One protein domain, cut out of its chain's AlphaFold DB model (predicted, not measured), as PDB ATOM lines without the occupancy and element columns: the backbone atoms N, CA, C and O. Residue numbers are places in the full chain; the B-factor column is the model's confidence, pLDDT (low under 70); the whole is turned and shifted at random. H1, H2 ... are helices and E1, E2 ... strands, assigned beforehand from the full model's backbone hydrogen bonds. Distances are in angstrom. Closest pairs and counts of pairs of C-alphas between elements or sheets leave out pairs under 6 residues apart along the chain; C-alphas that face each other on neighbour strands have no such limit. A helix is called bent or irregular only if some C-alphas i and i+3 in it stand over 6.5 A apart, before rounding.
ATOM      1  N   GLY A  46      99.107  17.457  24.033       98.00
ATOM      2  CA  GLY A  46      98.910  18.300  25.209       98.00
ATOM      3  C   GLY A  46      99.562  19.674  25.051       98.00
ATOM      4  O   GLY A  46      99.015  20.676  25.512       98.00
ATOM      5  N   GLU A  47     100.717  19.741  24.393       98.12
ATOM      6  CA  GLU A  47     101.370  20.989  23.999       98.12
ATOM      7  C   GLU A  47     100.500  21.785  23.029       98.12
ATOM      8  O   GLU A  47     100.215  22.953  23.300       98.12
ATOM      9  N   MET A  48      99.974  21.139  21.984       97.75
ATOM     10  CA  MET A  48      99.038  21.740  21.034       97.75
ATOM     11  C   MET A  48      97.819  22.322  21.763       97.75
ATOM     12  O   MET A  48      97.456  23.475  21.530       97.75
ATOM     13  N   GLN A  49      97.215  21.575  22.695       98.25
ATOM     14  CA  GLN A  49      96.097  22.073  23.506       98.25
ATOM     15  C   GLN A  49      96.471  23.347  24.274       98.25
ATOM     16  O   GLN A  49      95.742  24.340  24.220       98.25
ATOM     17  N   ARG A  50      97.618  23.350  24.968       98.50
ATOM     18  CA  ARG A  50      98.095  24.525  25.718       98.50
ATOM     19  C   ARG A  50      98.334  25.721  24.798       98.50
ATOM     20  O   ARG A  50      97.911  26.829  25.126       98.50
ATOM     21  N   MET A  51      98.953  25.496  23.640       98.31
ATOM     22  CA  MET A  51      99.226  26.531  22.641       98.31
ATOM     23  C   MET A  51      97.933  27.136  22.091       98.31
ATOM     24  O   MET A  51      97.808  28.357  22.063       98.31
ATOM     25  N   LEU A  52      96.940  26.317  21.739       98.25
ATOM     26  CA  LEU A  52      95.638  26.794  21.266       98.25
ATOM     27  C   LEU A  52      94.895  27.614  22.330       98.25
ATOM     28  O   LEU A  52      94.312  28.649  22.009       98.25
ATOM     29  N   GLN A  53      94.942  27.205  23.603       98.00
ATOM     30  CA  GLN A  53      94.349  27.997  24.688       98.00
ATOM     31  C   GLN A  53      95.079  29.327  24.896       98.00
ATOM     32  O   GLN A  53      94.437  30.352  25.135       98.00
ATOM     33  N   GLN A  54      96.408  29.337  24.772       98.19
ATOM     34  CA  GLN A  54      97.192  30.565  24.833       98.19
ATOM     35  C   GLN A  54      96.853  31.504  23.668       98.19
ATOM     36  O   GLN A  54      96.582  32.677  23.914       98.19
ATOM     37  N   ILE A  55      96.793  30.996  22.434       97.88
ATOM     38  CA  ILE A  55      96.388  31.756  21.240       97.88
ATOM     39  C   ILE A  55      95.000  32.363  21.451       97.88
ATOM     40  O   ILE A  55      94.832  33.576  21.346       97.88
ATOM     41  N   LYS A  56      94.012  31.547  21.846       97.81
ATOM     42  CA  LYS A  56      92.652  32.015  22.151       97.81
ATOM     43  C   LYS A  56      92.672  33.167  23.154       97.81
ATOM     44  O   LYS A  56      92.083  34.214  22.889       97.81
ATOM     45  N   LYS A  57      93.373  32.990  24.280       97.12
ATOM     46  CA  LYS A  57      93.462  33.982  25.361       97.12
ATOM     47  C   LYS A  57      94.111  35.290  24.908       97.12
ATOM     48  O   LYS A  57      93.642  36.352  25.297       97.12
ATOM     49  N   LEU A  58      95.183  35.217  24.121       97.31
ATOM     50  CA  LEU A  58      95.951  36.388  23.687       97.31
ATOM     51  C   LEU A  58      95.338  37.094  22.470       97.31
ATOM     52  O   LEU A  58      95.619  38.265  22.240       97.31
ATOM     53  N   SER A  59      94.463  36.419  21.721       96.69
ATOM     54  CA  SER A  59      93.864  36.957  20.494       96.69
ATOM     55  C   SER A  59      92.847  38.087  20.699       96.69
ATOM     56  O   SER A  59      92.375  38.650  19.713       96.69
ATOM     57  N   ASN A  60      92.453  38.396  21.942       94.56
ATOM     58  CA  ASN A  60      91.370  39.339  22.259       94.56
ATOM     59  C   ASN A  60      90.059  39.048  21.498       94.56
ATOM     60  O   ASN A  60      89.345  39.961  21.095       94.56
ATOM     61  N   GLY A  61      89.747  37.764  21.286       95.31
ATOM     62  CA  GLY A  61      88.535  37.320  20.590       95.31
ATOM     63  C   GLY A  61      88.672  37.197  19.070       95.31
ATOM     64  O   GLY A  61      87.734  36.733  18.428       95.31
ATOM     65  N   ASN A  62      89.826  37.543  18.491       96.62
ATOM     66  CA  ASN A  62      90.067  37.389  17.051       96.62
ATOM     67  C   ASN A  62      90.244  35.928  16.619       96.62
ATOM     68  O   ASN A  62      90.014  35.612  15.452       96.62
ATOM     69  N   VAL A  63      90.657  35.049  17.539       98.25
ATOM     70  CA  VAL A  63      90.773  33.609  17.295       98.25
ATOM     71  C   VAL A  63      89.777  32.867  18.177       98.25
ATOM     72  O   VAL A  63      89.882  32.854  19.407       98.25
ATOM     73  N   VAL A  64      88.819  32.205  17.537       98.06
ATOM     74  CA  VAL A  64      87.859  31.322  18.202       98.06
ATOM     75  C   VAL A  64      88.402  29.903  18.154       98.06
ATOM     76  O   VAL A  64      88.680  29.389  17.076       98.06
ATOM     77  N   VAL A  65      88.537  29.265  19.317       98.31
ATOM     78  CA  VAL A  65      88.906  27.846  19.424       98.31
ATOM     79  C   VAL A  65      87.766  27.077  20.076       98.31
ATOM     80  O   VAL A  65      87.328  27.428  21.182       98.31
ATOM     81  N   GLU A  66      87.329  26.026  19.393       98.31
ATOM     82  CA  GLU A  66      86.232  25.136  19.775       98.31
ATOM     83  C   GLU A  66      86.611  23.663  19.549       98.31
ATOM     84  O   GLU A  66      87.489  23.350  18.742       98.31
ATOM     85  N   VAL A  67      85.942  22.763  20.274       98.62
ATOM     86  CA  VAL A  67      86.012  21.315  20.037       98.62
ATOM     87  C   VAL A  67      84.914  20.955  19.046       98.62
ATOM     88  O   VAL A  67      83.744  21.227  19.305       98.62
ATOM     89  N   VAL A  68      85.286  20.348  17.920       98.19
ATOM     90  CA  VAL A  68      84.356  19.988  16.832       98.19
ATOM     91  C   VAL A  68      84.054  18.493  16.765       98.19
ATOM     92  O   VAL A  68      83.237  18.058  15.959       98.19
ATOM     93  N   GLY A  69      84.698  17.700  17.615       98.44
ATOM     94  CA  GLY A  69      84.488  16.264  17.696       98.44
ATOM     95  C   GLY A  69      85.520  15.593  18.588       98.44
ATOM     96  O   GLY A  69      86.316  16.260  19.253       98.44
ATOM     97  N   GLN A  70      85.513  14.264  18.578       98.56
ATOM     98  CA  GLN A  70      86.479  13.444  19.295       98.56
ATOM     99  C   GLN A  70      87.038  12.358  18.381       98.56
ATOM    100  O   GLN A  70      86.341  11.839  17.509       98.56
ATOM    101  N   SER A  71      88.303  12.007  18.587       97.25
ATOM    102  CA  SER A  71      88.925  10.869  17.921       97.25
ATOM    103  C   SER A  71      88.345   9.544  18.422       97.25
ATOM    104  O   SER A  71      87.694   9.471  19.465       97.25
ATOM    105  N   ASN A  72      88.686   8.450  17.740       97.56
ATOM    106  CA  ASN A  72      88.363   7.087  18.177       97.56
ATOM    107  C   ASN A  72      88.940   6.707  19.559       97.56
ATOM    108  O   ASN A  72      88.554   5.689  20.125       97.56
ATOM    109  N   ARG A  73      89.868   7.504  20.102       97.06
ATOM    110  CA  ARG A  73      90.455   7.336  21.440       97.06
ATOM    111  C   ARG A  73      90.016   8.434  22.414       97.06
ATOM    112  O   ARG A  73      90.680   8.637  23.427       97.06
ATOM    113  N   GLY A  74      88.942   9.157  22.095       97.94
ATOM    114  CA  GLY A  74      88.354  10.174  22.969       97.94
ATOM    115  C   GLY A  74      89.192  11.443  23.123       97.94
ATOM    116  O   GLY A  74      89.022  12.162  24.101       97.94
ATOM    117  N   ARG A  75      90.119  11.723  22.197       97.88
ATOM    118  CA  ARG A  75      90.839  13.008  22.184       97.88
ATOM    119  C   ARG A  75      89.991  14.051  21.475       97.88
ATOM    120  O   ARG A  75      89.535  13.785  20.368       97.88
ATOM    121  N   ASP A  76      89.840  15.226  22.070       98.56
ATOM    122  CA  ASP A  76      89.174  16.358  21.430       98.56
ATOM    123  C   ASP A  76      89.879  16.748  20.127       98.56
ATOM    124  O   ASP A  76      91.111  16.864  20.088       98.56
ATOM    125  N   ILE A  77      89.079  16.985  19.089       98.19
ATOM    126  CA  ILE A  77      89.492  17.555  17.807       98.19
ATOM    127  C   ILE A  77      89.169  19.045  17.853       98.19
ATOM    128  O   ILE A  77      88.007  19.432  17.994       98.19
ATOM    129  N   TYR A  78      90.199  19.881  17.751       98.25
ATOM    130  CA  TYR A  78      90.062  21.330  17.849       98.25
ATOM    131  C   TYR A  78      89.954  21.979  16.472       98.25
ATOM    132  O   TYR A  78      90.663  21.608  15.542       98.25
ATOM    133  N   LYS A  79      89.120  23.014  16.377       98.19
ATOM    134  CA  LYS A  79      89.074  23.944  15.245       98.19
ATOM    135  C   LYS A  79      89.389  25.344  15.759       98.19
ATOM    136  O   LYS A  79      88.741  25.819  16.693       98.19
ATOM    137  N   ALA A  80      90.367  25.999  15.137       98.12
ATOM    138  CA  ALA A  80      90.643  27.419  15.321       98.12
ATOM    139  C   ALA A  80      90.105  28.200  14.113       98.12
ATOM    140  O   ALA A  80      90.322  27.806  12.971       98.12
ATOM    141  N   THR A  81      89.375  29.285  14.347       98.06
ATOM    142  CA  THR A  81      88.818  30.155  13.299       98.06
ATOM    143  C   THR A  81      89.282  31.588  13.520       98.06
ATOM    144  O   THR A  81      89.187  32.099  14.636       98.06
ATOM    145  N   VAL A  82      89.780  32.228  12.458       97.56
ATOM    146  CA  VAL A  82      90.287  33.608  12.457       97.56
ATOM    147  C   VAL A  82      89.823  34.345  11.199       97.56
ATOM    148  O   VAL A  82      89.764  33.768  10.113       97.56
ATOM    149  N   GLY A  83      89.511  35.633  11.342       96.31
ATOM    150  CA  GLY A  83      89.090  36.505  10.242       96.31
ATOM    151  C   GLY A  83      87.578  36.529   9.984       96.31
ATOM    152  O   GLY A  83      86.800  35.786  10.573       96.31
ATOM    153  N   THR A  84      87.157  37.443   9.105       96.19
ATOM    154  CA  THR A  84      85.739  37.763   8.820       96.19
ATOM    155  C   THR A  84      85.442  37.887   7.317       96.19
ATOM    156  O   THR A  84      84.431  38.456   6.903       96.19
ATOM    157  N   GLY A  85      86.349  37.390   6.473       97.12
ATOM    158  CA  GLY A  85      86.242  37.491   5.019       97.12
ATOM    159  C   GLY A  85      85.087  36.668   4.439       97.12
ATOM    160  O   GLY A  85      84.686  35.646   4.982       97.12
ATOM    161  N   LYS A  86      84.577  37.088   3.274       96.94
ATOM    162  CA  LYS A  86      83.482  36.389   2.567       96.94
ATOM    163  C   LYS A  86      83.889  35.033   1.977       96.94
ATOM    164  O   LYS A  86      83.021  34.231   1.648       96.94
ATOM    165  N   LYS A  87      85.190  34.803   1.776       97.94
ATOM    166  CA  LYS A  87      85.741  33.532   1.294       97.94
ATOM    167  C   LYS A  87      86.331  32.782   2.478       97.94
ATOM    168  O   LYS A  87      87.126  33.355   3.217       97.94
ATOM    169  N   VAL A  88      85.962  31.516   2.612       97.38
ATOM    170  CA  VAL A  88      86.444  30.637   3.679       97.38
ATOM    171  C   VAL A  88      87.540  29.740   3.120       97.38
ATOM    172  O   VAL A  88      87.376  29.160   2.048       97.38
ATOM    173  N   ILE A  89      88.646  29.638   3.851       97.56
ATOM    174  CA  ILE A  89      89.720  28.680   3.591       97.56
ATOM    175  C   ILE A  89      89.727  27.707   4.765       97.56
ATOM    176  O   ILE A  89      89.786  28.137   5.916       97.56
ATOM    177  N   LEU A  90      89.653  26.411   4.469       97.06
ATOM    178  CA  LEU A  90      89.855  25.350   5.447       97.06
ATOM    179  C   LEU A  90      91.261  24.787   5.259       97.06
ATOM    180  O   LEU A  90      91.641  24.449   4.140       97.06
ATOM    181  N   ILE A  91      92.008  24.694   6.353       97.25
ATOM    182  CA  ILE A  91      93.317  24.050   6.393       97.25
ATOM    183  C   ILE A  91      93.233  22.949   7.444       97.25
ATOM    184  O   ILE A  91      92.805  23.198   8.570       97.25
ATOM    185  N   GLU A  92      93.632  21.746   7.059       95.69
ATOM    186  CA  GLU A  92      93.767  20.581   7.926       95.69
ATOM    187  C   GLU A  92      95.225  20.119   7.871       95.69
ATOM    188  O   GLU A  92      95.868  20.207   6.822       95.69
ATOM    189  N   SER A  93      95.760  19.657   8.998       94.88
ATOM    190  CA  SER A  93      97.115  19.114   9.084       94.88
ATOM    191  C   SER A  93      97.124  17.766   9.784       94.88
ATOM    192  O   SER A  93      96.223  17.456  10.560       94.88
ATOM    193  N   GLU A  94      98.191  17.002   9.534       94.31
ATOM    194  CA  GLU A  94      98.518  15.783  10.280       94.31
ATOM    195  C   GLU A  94      97.404  14.723  10.249       94.31
ATOM    196  O   GLU A  94      97.152  14.014  11.223       94.31
ATOM    197  N   ILE A  95      96.752  14.577   9.087       93.94
ATOM    198  CA  ILE A  95      95.854  13.441   8.825       93.94
ATOM    199  C   ILE A  95      96.604  12.106   8.974       93.94
ATOM    200  O   ILE A  95      96.033  11.109   9.417       93.94
ATOM    201  N   HIS A  96      97.910  12.115   8.686       93.19
ATOM    202  CA  HIS A  96      98.865  11.096   9.096       93.19
ATOM    203  C   HIS A  96      99.628  11.584  10.336       93.19
ATOM    204  O   HIS A  96     100.280  12.628  10.314       93.19
ATOM    205  N   GLY A  97      99.581  10.809  11.425       91.12
ATOM    206  CA  GLY A  97     100.102  11.207  12.746       91.12
ATOM    207  C   GLY A  97     101.624  11.409  12.849       91.12
ATOM    208  O   GLY A  97     102.121  11.822  13.899       91.12
ATOM    209  N   ASN A  98     102.369  11.091  11.792       92.19
ATOM    210  CA  ASN A  98     103.823  11.208  11.651       92.19
ATOM    211  C   ASN A  98     104.256  12.367  10.726       92.19
ATOM    212  O   ASN A  98     105.452  12.566  10.524       92.19
ATOM    213  N   GLU A  99     103.327  13.163  10.190       93.69
ATOM    214  CA  GLU A  99     103.605  14.304   9.300       93.69
ATOM    215  C   GLU A  99     103.463  15.643  10.049       93.69
ATOM    216  O   GLU A  99     102.595  16.472   9.776       93.69
ATOM    217  N   LYS A 100     104.328  15.848  11.046       95.31
ATOM    218  CA  LYS A 100     104.174  16.890  12.081       95.31
ATOM    219  C   LYS A 100     104.298  18.343  11.605       95.31
ATOM    220  O   LYS A 100     103.803  19.255  12.265       95.31
ATOM    221  N   THR A 101     104.958  18.592  10.477       96.00
ATOM    222  CA  THR A 101     105.320  19.951  10.029       96.00
ATOM    223  C   THR A 101     104.113  20.843   9.737       96.00
ATOM    224  O   THR A 101     104.178  22.051   9.970       96.00
ATOM    225  N   GLY A 102     102.999  20.268   9.269       96.00
ATOM    226  CA  GLY A 102     101.772  21.020   9.000       96.00
ATOM    227  C   GLY A 102     101.173  21.636  10.268       96.00
ATOM    228  O   GLY A 102     100.820  22.815  10.270       96.00
ATOM    229  N   THR A 103     101.127  20.868  11.360       96.38
ATOM    230  CA  THR A 103     100.606  21.330  12.656       96.38
ATOM    231  C   THR A 103     101.448  22.481  13.204       96.38
ATOM    232  O   THR A 103     100.901  23.505  13.612       96.38
ATOM    233  N   GLU A 104     102.780  22.376  13.127       97.38
ATOM    234  CA  GLU A 104     103.692  23.461  13.517       97.38
ATOM    235  C   GLU A 104     103.461  24.740  12.708       97.38
ATOM    236  O   GLU A 104     103.394  25.837  13.266       97.38
ATOM    237  N   ALA A 105     103.321  24.615  11.386       97.75
ATOM    238  CA  ALA A 105     103.114  25.761  10.509       97.75
ATOM    239  C   ALA A 105     101.803  26.491  10.832       97.75
ATOM    240  O   ALA A 105     101.790  27.719  10.920       97.75
ATOM    241  N   ILE A 106     100.715  25.750  11.067       97.00
ATOM    242  CA  ILE A 106      99.416  26.326  11.435       97.00
ATOM    243  C   ILE A 106      99.484  26.993  12.813       97.00
ATOM    244  O   ILE A 106      99.000  28.114  12.970       97.00
ATOM    245  N   LEU A 107     100.108  26.352  13.808       97.06
ATOM    246  CA  LEU A 107     100.258  26.943  15.142       97.06
ATOM    247  C   LEU A 107     101.095  28.228  15.108       97.06
ATOM    248  O   LEU A 107     100.772  29.175  15.820       97.06
ATOM    249  N   ASN A 108     102.127  28.286  14.264       96.50
ATOM    250  CA  ASN A 108     102.921  29.497  14.062       96.50
ATOM    251  C   ASN A 108     102.171  30.585  13.283       96.50
ATOM    252  O   ASN A 108     102.358  31.755  13.582       96.50
ATOM    253  N   LEU A 109     101.301  30.223  12.334       95.25
ATOM    254  CA  LEU A 109     100.454  31.180  11.612       95.25
ATOM    255  C   LEU A 109      99.431  31.873  12.528       95.25
ATOM    256  O   LEU A 109      99.055  33.015  12.279       95.25
ATOM    257  N   LEU A 110      98.944  31.167  13.551       94.69
ATOM    258  CA  LEU A 110      97.917  31.659  14.474       94.69
ATOM    259  C   LEU A 110      98.464  32.479  15.656       94.69
ATOM    260  O   LEU A 110      97.667  33.088  16.374       94.69
ATOM    261  N   ARG A 111      99.778  32.437  15.901       87.75
ATOM    262  CA  ARG A 111     100.466  33.184  16.967       87.75
ATOM    263  C   ARG A 111     100.733  34.625  16.556       87.75
ATOM    264  O   ARG A 111     100.590  35.487  17.452       87.75
TER     265      ARG A 111
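Overview. This is residues 46 to 111 of the 111 residues of an uncharacterized protein of Sporosarcina sp. JAI121 (UniProt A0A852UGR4). Two helices, H1 and H2, run side by side the same way, and a long two-stranded hairpin, E1 and E2, stands across from them, so that the helix pair and the hairpin are arranged as a triangle; H1 packs on the hairpin and H2 comes near its strand E2. A wide loop with no named element, residues 83 to 100, swings from the end of E2 round to the beginning of H2. The printed part has 66 residues, with two named helices and two named strands in the order H1, E1, E2, H2; the sheet is E1 - E2, antiparallel, and the class is mixed, helices and strands. The whole is compact, with a radius of gyration of the C-alphas of 12.3 A, and the C-alphas span 32 by 24 by 21 A.

Along the chain. H1, residues 46 to 58, is the longest helix; it begins at C-alpha 46 at (98.910, 18.300, 25.209) and is 18.4 A from first to last C-alpha. E1, residues 63 to 70, begins at C-alpha 63 at (90.773, 33.609, 17.295) and is 20.7 A long. E2, residues 76 to 82, is 19.5 A long. H2, residues 101 to 110, is 14.5 A long and ends at C-alpha 110 at (97.917, 31.659, 14.474). Neither helix is bent or irregular.

Arrangement. H1 and H2 touch, with 4 pairs of C-alphas within 8 A; the closest C-alphas are those of Ile 55 and Leu 110, 6.9 A apart. Their lines stand at a shallow tilt of 18 degrees, and they run the same way. The closest C-alphas of H1 and E1 are those of Lys 56 and Val 63, 5.4 A apart, and those of H1 and E2 are Leu 52 and Ala 80, 7.8 A apart. E1 and E2 form a hairpin, antiparallel, with 154 degrees between their directions. N 64 and O 81 are 2.9 A apart and N 79 and O 66 are 2.9 A apart, both within hydrogen-bond range. E2 and H2 are near each other, with 5 pairs of C-alphas within 10 A and no pair within 8 A. The closest C-alphas of E1 and H2 are those of Val 63 and Leu 110, 7.9 A apart. In H1 and H2 every O i to N i+4 pair is within hydrogen-bond range.

Size, cuts and confidence. The two C-alphas farthest apart are those of Arg 73 and Lys 86, at 35.3 A. The links H1 to E1 and E1 to E2 are tight, with 4 and 5 residues; the link E2 to H2 is long, with 18 residues. The printed part has no cut and ends at Arg 111, the chain's last residue. Its mean pLDDT is 96.8, and no printed residue is under 70.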